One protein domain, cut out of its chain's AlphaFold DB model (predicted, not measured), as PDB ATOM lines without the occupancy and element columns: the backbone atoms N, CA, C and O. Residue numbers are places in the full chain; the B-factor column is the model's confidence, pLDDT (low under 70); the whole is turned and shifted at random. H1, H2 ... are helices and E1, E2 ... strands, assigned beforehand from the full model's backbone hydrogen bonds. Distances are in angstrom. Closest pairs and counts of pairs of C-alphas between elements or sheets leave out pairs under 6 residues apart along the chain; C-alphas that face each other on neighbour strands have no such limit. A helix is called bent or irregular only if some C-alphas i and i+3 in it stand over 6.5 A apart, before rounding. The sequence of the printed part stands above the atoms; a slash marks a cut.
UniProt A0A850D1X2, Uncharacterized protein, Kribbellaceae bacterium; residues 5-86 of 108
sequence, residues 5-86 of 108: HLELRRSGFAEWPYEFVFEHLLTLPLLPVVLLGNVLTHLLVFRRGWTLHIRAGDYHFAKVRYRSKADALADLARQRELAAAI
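This is residues 5 to 86 of the 108 residues of an uncharacterized protein of Kribbellaceae bacterium (UniProt A0A850D1X2). A small three-stranded sheet has two short helices, H3 and H4, packed over one face, and its other face is bare. Between E1 and E2 the chain makes a wide, open loop away from the sheet, running out through H1 and returning along the long kinked helix H2; at its far end residues 22 to 30 stick out. The printed part has 82 residues with four named helices and three named strands, along the chain E1 H1 H2 E2 E3 H3 H4; the sheet runs E1 E2 E3, all antiparallel, and the class is mixed, helices and strands. The whole is loose, with a radius of gyration of the C-alphas of 15.6 A, and only just flat, spanning 45 by 29 by 12 A.

In the sheet, E2, residues 50 to 56, is the inner strand, between the edge strands E1, residues 5 to 10, and E3, residues 60 to 66. E1 and E2 are antiparallel at 164 degrees, with N 7 and O 53 within hydrogen-bond range at 2.9 A. E2 and E3 form a hairpin at 162 degrees, with N 52 and O 64 at 2.8 A and N 66 and O 50 at 2.7 A. H3, residues 69 to 74, and H4, residues 76 to 84, are on the same face of the sheet, making two layers, helices on one face of a sheet. H3 is over E2 at a height over the sheet of 8.5 A and runs along the strands; the closest C-alphas of H3 and E2 are those of Lys 69 and Trp 50, 5.9 A apart. H4 is over E2, and only just over E1 with 3 of its C-alphas, at a height of 9.3 A, and also runs along the strands, at 23 degrees to E2 on the local plane; its closest C-alphas to E2 are those of Ala 83 and Ala 56, 5.9 A apart. H3 and H4 meet only through their link. H1, residues 18 to 22, and H2, residues 25 to 45, are not on the sheet. They are close but not clearly touching, the closest C-alphas being those of Val 21 and Thr 27, 6.9 A apart. In H1, H3 and H4 every O i to N i+4 pair is within hydrogen-bond range, in H2 13 of 17.

E1 begins at C-alpha 5, (204.127, 170.938, 169.560), and is 16.5 A long; E2 measures 19.5 A and E3 19.9 A. H2, 29.1 A from first to last C-alpha, begins at (238.375, 175.168, 178.981). It has a kink of 49 degrees near residue 32 and is irregular, with C-alphas 26 and 29 7.3 A apart. H4, 12.2 A long, ends at C-alpha 84, (197.567, 166.940, 175.940).

The two C-alphas farthest apart, those of Pro 29 and Ala 85, are 45.2 A apart. The printed part has no cut. No link is long; the link from E1 to H1, 7 residues, is short, and the others are tight. The mean pLDDT of the printed part is 73.7, and residues 11 to 28, 41 to 48 and 59 are under 70.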
ATOM      1  N   HIS A   5     203.241 170.943 170.712       83.62
ATOM      2  CA  HIS A   5     204.127 170.938 169.560       83.62
ATOM      3  C   HIS A   5     204.869 169.604 169.491       83.62
ATOM      4  O   HIS A   5     205.598 169.228 170.409       83.62
ATOM      5  N   LEU A   6     204.681 168.889 168.383       83.06
ATOM      6  CA  LEU A   6     205.409 167.663 168.073       83.06
ATOM      7  C   LEU A   6     206.311 167.910 166.871       83.06
ATOM      8  O   LEU A   6     205.838 168.307 165.808       83.06
ATOM      9  N   GLU A   7     207.599 167.637 167.030       85.88
ATOM     10  CA  GLU A   7     208.579 167.754 165.960       85.88
ATOM     11  C   GLU A   7     209.249 166.402 165.717       85.88
ATOM     12  O   GLU A   7     209.885 165.825 166.601       85.88
ATOM     13  N   LEU A   8     209.105 165.879 164.498       83.06
ATOM     14  CA  LEU A   8     209.780 164.659 164.081       83.06
ATOM     15  C   LEU A   8     211.116 165.014 163.433       83.06
ATOM     16  O   LEU A   8     211.160 165.562 162.332       83.06
ATOM     17  N   ARG A   9     212.212 164.627 164.078       79.31
ATOM     18  CA  ARG A   9     213.562 164.777 163.537       79.31
ATOM     19  C   ARG A   9     214.161 163.413 163.257       79.31
ATOM     20  O   ARG A   9     213.926 162.442 163.977       79.31
ATOM     21  N   ARG A  10     214.989 163.323 162.217       72.75
ATOM     22  CA  ARG A  10     215.932 162.202 162.137       72.75
ATOM     23  C   ARG A  10     216.819 162.305 163.375       72.75
ATOM     24  O   ARG A  10     217.183 163.425 163.728       72.75
ATOM     25  N   SER A  11     217.140 161.194 164.039       65.69
ATOM     26  CA  SER A  11     218.092 161.187 165.154       65.69
ATOM     27  C   SER A  11     219.465 161.579 164.609       65.69
ATOM     28  O   SER A  11     220.289 160.742 164.241       65.69
ATOM     29  N   GLY A  12     219.657 162.884 164.461       56.34
ATOM     30  CA  GLY A  12     220.919 163.516 164.181       56.34
ATOM     31  C   GLY A  12     221.766 163.445 165.434       56.34
ATOM     32  O   GLY A  12     221.263 163.502 166.555       56.34
ATOM     33  N   PHE A  13     223.054 163.263 165.191       52.72
ATOM     34  CA  PHE A  13     224.146 163.630 166.071       52.72
ATOM     35  C   PHE A  13     223.748 164.666 167.119       52.72
ATOM     36  O   PHE A  13     223.335 165.764 166.762       52.72
ATOM     37  N   ALA A  14     223.812 164.240 168.380       50.78
ATOM     38  CA  ALA A  14     223.154 164.861 169.518       50.78
ATOM     39  C   ALA A  14     223.101 166.399 169.534       50.78
ATOM     40  O   ALA A  14     224.088 167.087 169.280       50.78
ATOM     41  N   GLU A  15     221.954 166.901 169.998       52.88
ATOM     42  CA  GLU A  15     221.823 168.192 170.674       52.88
ATOM     43  C   GLU A  15     222.705 168.158 171.931       52.88
ATOM     44  O   GLU A  15     222.279 167.724 173.002       52.88
ATOM     45  N   TRP A  16     223.976 168.516 171.769       52.09
ATOM     46  CA  TRP A  16     224.866 168.778 172.890       52.09
ATOM     47  C   TRP A  16     224.497 170.133 173.488       52.09
ATOM     48  O   TRP A  16     224.347 171.093 172.727       52.09
ATOM     49  N   PRO A  17     224.381 170.256 174.820       51.34
ATOM     50  CA  PRO A  17     224.418 171.558 175.459       51.34
ATOM     51  C   PRO A  17     225.853 172.077 175.315       51.34
ATOM     52  O   PRO A  17     226.694 171.872 176.186       51.34
ATOM     53  N   TYR A  18     226.160 172.688 174.167       50.62
ATOM     54  CA  TYR A  18     227.468 173.286 173.883       50.62
ATOM     55  C   TYR A  18     227.870 174.298 174.966       50.62
ATOM     56  O   TYR A  18     229.054 174.474 175.230       50.62
ATOM     57  N   GLU A  19     226.881 174.882 175.645       52.16
ATOM     58  CA  GLU A  19     227.026 175.727 176.833       52.16
ATOM     59  C   GLU A  19     227.911 175.076 177.915       52.16
ATOM     60  O   GLU A  19     228.797 175.733 178.451       52.16
ATOM     61  N   PHE A  20     227.792 173.761 178.147       52.19
ATOM     62  CA  PHE A  20     228.590 173.042 179.152       52.19
ATOM     63  C   PHE A  20     230.079 172.918 178.776       52.19
ATOM     64  O   PHE A  20     230.950 172.838 179.641       52.19
ATOM     65  N   VAL A  21     230.387 172.905 177.477       53.47
ATOM     66  CA  VAL A  21     231.758 172.761 176.963       53.47
ATOM     67  C   VAL A  21     232.535 174.071 177.086       53.47
ATOM     68  O   VAL A  21     233.713 174.057 177.441       53.47
ATOM     69  N   PHE A  22     231.891 175.206 176.803       54.09
ATOM     70  CA  PHE A  22     232.553 176.512 176.844       54.09
ATOM     71  C   PHE A  22     232.891 176.967 178.270       54.09
ATOM     72  O   PHE A  22     233.878 177.676 178.454       54.09
ATOM     73  N   GLU A  23     232.144 176.515 179.282       56.59
ATOM     74  CA  GLU A  23     232.434 176.827 180.688       56.59
ATOM     75  C   GLU A  23     233.695 176.124 181.224       56.59
ATOM     76  O   GLU A  23     234.291 176.585 182.196       56.59
ATOM     77  N   HIS A  24     234.150 175.038 180.587       56.91
ATOM     78  CA  HIS A  24     235.261 174.220 181.079       56.91
ATOM     79  C   HIS A  24     236.372 174.080 180.028       56.91
ATOM     80  O   HIS A  24     236.535 173.027 179.409       56.91
ATOM     81  N   LEU A  25     237.204 175.122 179.882       59.22
ATOM     82  CA  LEU A  25     238.375 175.168 178.981       59.22
ATOM     83  C   LEU A  25     239.316 173.950 179.100       59.22
ATOM     84  O   LEU A  25     239.943 173.558 178.121       59.22
ATOM     85  N   LEU A  26     239.381 173.300 180.266       63.69
ATOM     86  CA  LEU A  26     240.178 172.084 180.489       63.69
ATOM     87  C   LEU A  26     239.653 170.841 179.741       63.69
ATOM     88  O   LEU A  26     240.370 169.851 179.625       63.69
ATOM     89  N   THR A  27     238.425 170.875 179.216       61.41
ATOM     90  CA  THR A  27     237.807 169.750 178.487       61.41
ATOM     91  C   THR A  27     237.999 169.820 176.968       61.41
ATOM     92  O   THR A  27     237.752 168.833 176.276       61.41
ATOM     93  N   LEU A  28     238.533 170.933 176.447       68.19
ATOM     94  CA  LEU A  28     238.868 171.130 175.028       68.19
ATOM     95  C   LEU A  28     239.673 169.984 174.384       68.19
ATOM     96  O   LEU A  28     239.289 169.550 173.297       68.19
ATOM     97  N   PRO A  29     240.744 169.439 174.997       72.56
ATOM     98  CA  PRO A  29     241.495 168.343 174.378       72.56
ATOM     99  C   PRO A  29     240.726 167.012 174.365       72.56
ATOM    100  O   PRO A  29     241.014 166.150 173.540       72.56
ATOM    101  N   LEU A  30     239.736 166.836 175.245       73.38
ATOM    102  CA  LEU A  30     238.878 165.647 175.279       73.38
ATOM    103  C   LEU A  30     237.705 165.751 174.298       73.38
ATOM    104  O   LEU A  30     237.086 164.738 173.967       73.38
ATOM    105  N   LEU A  31     237.428 166.955 173.789       74.00
ATOM    106  CA  LEU A  31     236.335 167.233 172.867       74.00
ATOM    107  C   LEU A  31     236.300 166.290 171.652       74.00
ATOM    108  O   LEU A  31     235.225 165.767 171.364       74.00
ATOM    109  N   PRO A  32     237.422 165.992 170.961       76.88
ATOM    110  CA  PRO A  32     237.406 165.110 169.796       76.88
ATOM    111  C   PRO A  32     237.026 163.669 170.151       76.88
ATOM    112  O   PRO A  32     236.276 163.030 169.415       76.88
ATOM    113  N   VAL A  33     237.506 163.163 171.292       78.81
ATOM    114  CA  VAL A  33     237.204 161.804 171.778       78.81
ATOM    115  C   VAL A  33     235.730 161.693 172.142       78.81
ATOM    116  O   VAL A  33     235.064 160.719 171.804       78.81
ATOM    117  N   VAL A  34     235.206 162.722 172.792       73.56
ATOM    118  CA  VAL A  34     233.806 162.820 173.188       73.56
ATOM    119  C   VAL A  34     232.888 162.946 171.968       73.56
ATOM    120  O   VAL A  34     231.885 162.234 171.878       73.56
ATOM    121  N   LEU A  35     233.261 163.776 170.988       75.56
ATOM    122  CA  LEU A  35     232.607 163.852 169.682       75.56
ATOM    123  C   LEU A  35     232.595 162.480 169.016       75.56
ATOM    124  O   LEU A  35     231.529 162.013 168.634       75.56
ATOM    125  N   LEU A  36     233.735 161.794 168.942       79.88
ATOM    126  CA  LEU A  36     233.837 160.468 168.338       79.88
ATOM    127  C   LEU A  36     233.007 159.412 169.083       79.88
ATOM    128  O   LEU A  36     232.300 158.630 168.454       79.88
ATOM    129  N   GLY A  37     233.019 159.404 170.414       77.56
ATOM    130  CA  GLY A  37     232.164 158.524 171.212       77.56
ATOM    131  C   GLY A  37     230.684 158.783 170.937       77.56
ATOM    132  O   GLY A  37     229.904 157.849 170.736       77.56
ATOM    133  N   ASN A  38     230.297 160.050 170.818       72.06
ATOM    134  CA  ASN A  38     228.944 160.443 170.449       72.06
ATOM    135  C   ASN A  38     228.591 160.007 169.014       72.06
ATOM    136  O   ASN A  38     227.491 159.492 168.792       72.06
ATOM    137  N   VAL A  39     229.535 160.130 168.070       72.25
ATOM    138  CA  VAL A  39     229.427 159.620 166.693       72.25
ATOM    139  C   VAL A  39     229.124 158.141 166.690       72.25
ATOM    140  O   VAL A  39     228.119 157.703 166.122       72.25
ATOM    141  N   LEU A  40     229.970 157.373 167.356       74.31
ATOM    142  CA  LEU A  40     229.862 155.929 167.397       74.31
ATOM    143  C   LEU A  40     228.577 155.502 168.101       74.31
ATOM    144  O   LEU A  40     227.885 154.625 167.602       74.31
ATOM    145  N   THR A  41     228.173 156.177 169.174       69.31
ATOM    146  CA  THR A  41     226.903 155.888 169.854       69.31
ATOM    147  C   THR A  41     225.704 156.138 168.928       69.31
ATOM    148  O   THR A  41     224.787 155.320 168.858       69.31
ATOM    149  N   HIS A  42     225.709 157.209 168.130       67.88
ATOM    150  CA  HIS A  42     224.618 157.493 167.187       67.88
ATOM    151  C   HIS A  42     224.570 156.538 165.997       67.88
ATOM    152  O   HIS A  42     223.481 156.168 165.545       67.88
ATOM    153  N   LEU A  43     225.728 156.100 165.513       68.19
ATOM    154  CA  LEU A  43     225.813 155.143 164.414       68.19
ATOM    155  C   LEU A  43     225.500 153.712 164.870       68.19
ATOM    156  O   LEU A  43     224.720 153.025 164.213       68.19
ATOM    157  N   LEU A  44     226.064 153.276 165.997       68.38
ATOM    158  CA  LEU A  44     226.009 151.891 166.468       68.38
ATOM    159  C   LEU A  44     224.774 151.607 167.329       68.38
ATOM    160  O   LEU A  44     224.101 150.602 167.108       68.38
ATOM    161  N   VAL A  45     224.451 152.494 168.277       64.69
ATOM    162  CA  VAL A  45     223.345 152.297 169.233       64.69
ATOM    163  C   VAL A  45     222.039 152.844 168.669       64.69
ATOM    164  O   VAL A  45     221.018 152.159 168.683       64.69
ATOM    165  N   PHE A  46     222.064 154.061 168.117       61.66
ATOM    166  CA  PHE A  46     220.847 154.714 167.624       61.66
ATOM    167  C   PHE A  46     220.546 154.446 166.143       61.66
ATOM    168  O   PHE A  46     219.459 154.803 165.692       61.66
ATOM    169  N   ARG A  47     221.453 153.789 165.398       64.62
ATOM    170  CA  ARG A  47     221.259 153.272 164.024       64.62
ATOM    171  C   ARG A  47     220.502 154.220 163.077       64.62
ATOM    172  O   ARG A  47     219.648 153.779 162.314       64.62
ATOM    173  N   ARG A  48     220.799 155.527 163.107       64.69
ATOM    174  CA  ARG A  48     220.093 156.544 162.288       64.69
ATOM    175  C   ARG A  48     218.560 156.524 162.456       64.69
ATOM    176  O   ARG A  48     217.840 156.733 161.475       64.69
ATOM    177  N   GLY A  49     218.085 156.260 163.671       73.38
ATOM    178  CA  GLY A  49     216.671 156.263 164.029       73.38
ATOM    179  C   GLY A  49     215.999 157.628 163.869       73.38
ATOM    180  O   GLY A  49     216.544 158.571 163.289       73.38
ATOM    181  N   TRP A  50     214.781 157.726 164.378       80.19
ATOM    182  CA  TRP A  50     213.955 158.927 164.353       80.19
ATOM    183  C   TRP A  50     213.599 159.322 165.777       80.19
ATOM    184  O   TRP A  50     213.269 158.466 166.590       80.19
ATOM    185  N   THR A  51     213.658 160.609 166.088       83.81
ATOM    186  CA  THR A  51     213.278 161.136 167.397       83.81
ATOM    187  C   THR A  51     212.048 162.015 167.235       83.81
ATOM    188  O   THR A  51     212.044 162.939 166.425       83.81
ATOM    189  N   LEU A  52     211.018 161.748 168.031       84.25
ATOM    190  CA  LEU A  52     209.882 162.639 168.205       84.25
ATOM    191  C   LEU A  52     210.144 163.518 169.429       84.25
ATOM    192  O   LEU A  52     210.288 163.012 170.544       84.25
ATOM    193  N   HIS A  53     210.246 164.821 169.203       83.69
ATOM    194  CA  HIS A  53     210.356 165.834 170.241       83.69
ATOM    195  C   HIS A  53     208.946 166.300 170.581       83.69
ATOM    196  O   HIS A  53     208.207 166.741 169.704       83.69
ATOM    197  N   ILE A  54     208.570 166.163 171.845       84.50
ATOM    198  CA  ILE A  54     207.232 166.452 172.346       84.50
ATOM    199  C   ILE A  54     207.362 167.621 173.309       84.50
ATOM    200  O   ILE A  54     208.020 167.496 174.343       84.50
ATOM    201  N   ARG A  55     206.730 168.745 172.982       82.31
ATOM    202  CA  ARG A  55     206.636 169.914 173.853       82.31
ATOM    203  C   ARG A  55     205.168 170.191 174.156       82.31
ATOM    204  O   ARG A  55     204.376 170.359 173.233       82.31
ATOM    205  N   ALA A  56     204.813 170.223 175.436       81.12
ATOM    206  CA  ALA A  56     203.482 170.621 175.890       81.12
ATOM    207  C   ALA A  56     203.618 171.867 176.769       81.12
ATOM    208  O   ALA A  56     204.149 171.800 177.881       81.12
ATOM    209  N   GLY A  57     203.200 173.011 176.221       75.75
ATOM    210  CA  GLY A  57     203.429 174.318 176.837       75.75
ATOM    211  C   GLY A  57     204.915 174.625 177.069       75.75
ATOM    212  O   GLY A  57     205.796 174.186 176.322       75.75
ATOM    213  N   ASP A  58     205.194 175.377 178.132       70.94
ATOM    214  CA  ASP A  58     206.555 175.807 178.492       70.94
ATOM    215  C   ASP A  58     207.255 174.900 179.507       70.94
ATOM    216  O   ASP A  58     208.399 175.146 179.878       70.94
ATOM    217  N   TYR A  59     206.584 173.843 179.961       69.25
ATOM    218  CA  TYR A  59     206.992 173.088 181.147       69.25
ATOM    219  C   TYR A  59     207.272 171.611 180.890       69.25
ATOM    220  O   TYR A  59     207.981 170.988 181.679       69.25
ATOM    221  N   HIS A  60     206.733 171.026 179.820       74.50
ATOM    222  CA  HIS A  60     206.939 169.614 179.528       74.50
ATOM    223  C   HIS A  60     207.682 169.422 178.211       74.50
ATOM    224  O   HIS A  60     207.218 169.842 177.148       74.50
ATOM    225  N   PHE A  61     208.814 168.725 178.295       79.81
ATOM    226  CA  PHE A  61     209.638 168.348 177.159       79.81
ATOM    227  C   PHE A  61     210.036 166.876 177.264       79.81
ATOM    228  O   PHE A  61     210.676 166.463 178.230       79.81
ATOM    229  N   ALA A  62     209.680 166.087 176.252       80.19
ATOM    230  CA  ALA A  62     210.030 164.674 176.159       80.19
ATOM    231  C   ALA A  62     210.599 164.336 174.777       80.19
ATOM    232  O   ALA A  62     210.273 164.967 173.771       80.19
ATOM    233  N   LYS A  63     211.460 163.314 174.725       84.00
ATOM    234  CA  LYS A  63     212.046 162.790 173.482       84.00
ATOM    235  C   LYS A  63     211.813 161.289 173.408       84.00
ATOM    236  O   LYS A  63     212.326 160.554 174.250       84.00
ATOM    237  N   VAL A  64     211.111 160.827 172.378       83.19
ATOM    238  CA  VAL A  64     210.883 159.394 172.129       83.19
ATOM    239  C   VAL A  64     211.625 158.976 170.867       83.19
ATOM    240  O   VAL A  64     211.579 159.681 169.861       83.19
ATOM    241  N   ARG A  65     212.344 157.851 170.918       81.75
ATOM    242  CA  ARG A  65     213.188 157.372 169.815       81.75
ATOM    243  C   ARG A  65     212.581 156.135 169.161       81.75
ATOM    244  O   ARG A  65     212.192 155.198 169.847       81.75
ATOM    245  N   TYR A  66     212.595 156.116 167.837       82.88
ATOM    246  CA  TYR A  66     212.063 155.063 166.981       82.88
ATOM    247  C   TYR A  66     213.140 154.569 166.021       82.88
ATOM    248  O   TYR A  66     214.046 155.313 165.636       82.88
ATOM    249  N   ARG A  67     213.046 153.304 165.602       77.19
ATOM    250  CA  ARG A  67     213.977 152.730 164.618       77.19
ATOM    251  C   ARG A  67     213.647 153.169 163.196       77.19
ATOM    252  O   ARG A  67     214.564 153.393 162.410       77.19
ATOM    253  N   SER A  68     212.364 153.318 162.872       81.56
ATOM    254  CA  SER A  68     211.906 153.733 161.550       81.56
ATOM    255  C   SER A  68     211.078 155.018 161.608       81.56
ATOM    256  O   SER A  68     210.523 155.384 162.644       81.56
ATOM    257  N   LYS A  69     210.993 155.710 160.465       82.12
ATOM    258  CA  LYS A  69     210.134 156.892 160.317       82.12
ATOM    259  C   LYS A  69     208.654 156.516 160.416       82.12
ATOM    260  O   LYS A  69     207.870 157.291 160.947       82.12
ATOM    261  N   ALA A  70     208.293 155.351 159.878       84.62
ATOM    262  CA  ALA A  70     206.916 154.877 159.837       84.62
ATOM    263  C   ALA A  70     206.364 154.670 161.252       84.62
ATOM    264  O   ALA A  70     205.288 155.178 161.551       84.62
ATOM    265  N   ASP A  71     207.147 154.048 162.139       85.25
ATOM    266  CA  ASP A  71     206.754 153.843 163.541       85.25
ATOM    267  C   ASP A  71     206.545 155.181 164.261       85.25
ATOM    268  O   ASP A  71     205.569 155.362 164.984       85.25
ATOM    269  N   ALA A  72     207.436 156.149 164.021       85.81
ATOM    270  CA  ALA A  72     207.339 157.471 164.630       85.81
ATOM    271  C   ALA A  72     206.096 158.248 164.162       85.81
ATOM    272  O   ALA A  72     205.497 158.986 164.941       85.81
ATOM    273  N   LEU A  73     205.713 158.095 162.890       86.50
ATOM    274  CA  LEU A  73     204.506 158.712 162.336       86.50
ATOM    275  C   LEU A  73     203.235 158.031 162.846       86.50
ATOM    276  O   LEU A  73     202.273 158.725 163.164       86.50
ATOM    277  N   ALA A  74     203.241 156.702 162.964       89.62
ATOM    278  CA  ALA A  74     202.119 155.945 163.511       89.62
ATOM    279  C   ALA A  74     201.849 156.308 164.980       89.62
ATOM    280  O   ALA A  74     200.694 156.379 165.393       89.62
ATOM    281  N   ASP A  75     202.899 156.603 165.754       88.00
ATOM    282  CA  ASP A  75     202.765 156.938 167.174       88.00
ATOM    283  C   ASP A  75     202.448 158.418 167.449       88.00
ATOM    284  O   ASP A  75     202.197 158.804 168.590       88.00
ATOM    285  N   LEU A  76     202.435 159.272 166.421       85.00
ATOM    286  CA  LEU A  76     202.302 160.723 166.581       85.00
ATOM    287  C   LEU A  76     200.979 161.108 167.261       85.00
ATOM    288  O   LEU A  76     200.977 161.929 168.177       85.00
ATOM    289  N   ALA A  77     199.870 160.482 166.856       85.75
ATOM    290  CA  ALA A  77     198.554 160.721 167.450       85.75
ATOM    291  C   ALA A  77     198.523 160.335 168.938       85.75
ATOM    292  O   ALA A  77     198.135 161.152 169.773       85.75
ATOM    293  N   ARG A  78     199.045 159.148 169.282       86.75
ATOM    294  CA  ARG A  78     199.143 158.676 170.671       86.75
ATOM    295  C   ARG A  78     199.973 159.627 171.533       86.75
ATOM    296  O   ARG A  78     199.573 159.978 172.637       86.75
ATOM    297  N   GLN A  79     201.118 160.079 171.025       86.19
ATOM    298  CA  GLN A  79     201.993 161.004 171.750       86.19
ATOM    299  C   GLN A  79     201.355 162.384 171.931       86.19
ATOM    300  O   GLN A  79     201.556 163.023 172.962       86.19
ATOM    301  N   ARG A  80     200.550 162.836 170.963       83.31
ATOM    302  CA  ARG A  80     199.783 164.079 171.080       83.31
ATOM    303  C   ARG A  80     198.723 163.994 172.173       83.31
ATOM    304  O   ARG A  80     198.606 164.932 172.953       83.31
ATOM    305  N   GLU A  81     197.985 162.890 172.241       84.69
ATOM    306  CA  GLU A  81     196.990 162.652 173.293       84.69
ATOM    307  C   GLU A  81     197.641 162.585 174.675       84.69
ATOM    308  O   GLU A  81     197.207 163.282 175.592       84.69
ATOM    309  N   LEU A  82     198.734 161.825 174.806       84.38
ATOM    310  CA  LEU A  82     199.497 161.737 176.050       84.38
ATOM    311  C   LEU A  82     200.004 163.106 176.501       84.38
ATOM    312  O   LEU A  82     199.874 163.437 177.673       84.38
ATOM    313  N   ALA A  83     200.535 163.911 175.580       81.94
ATOM    314  CA  ALA A  83     201.029 165.252 175.872       81.94
ATOM    315  C   ALA A  83     199.908 166.232 176.253       81.94
ATOM    316  O   ALA A  83     200.099 167.064 177.137       81.94
ATOM    317  N   ALA A  84     198.738 166.124 175.619       81.38
ATOM    318  CA  ALA A  84     197.567 166.940 175.940       81.38
ATOM    319  C   ALA A  84     196.946 166.578 177.299       81.38
ATOM    320  O   ALA A  84     196.346 167.436 177.944       81.38
ATOM    321  N   ALA A  85     197.106 165.329 177.744       82.69
ATOM    322  CA  ALA A  85     196.647 164.862 179.050       82.69
ATOM    323  C   ALA A  85     197.540 165.325 180.216       82.69
ATOM    324  O   ALA A  85     197.165 165.140 181.374       82.69
ATOM    325  N   ILE A  86     198.708 165.920 179.941       77.50
ATOM    326  CA  ILE A  86     199.623 166.394 180.983       77.50
ATOM    327  C   ILE A  86     199.027 167.653 181.621       77.50
ATOM    328  O   ILE A  86     198.920 168.684 180.946       77.50
TER     329      ILE A  86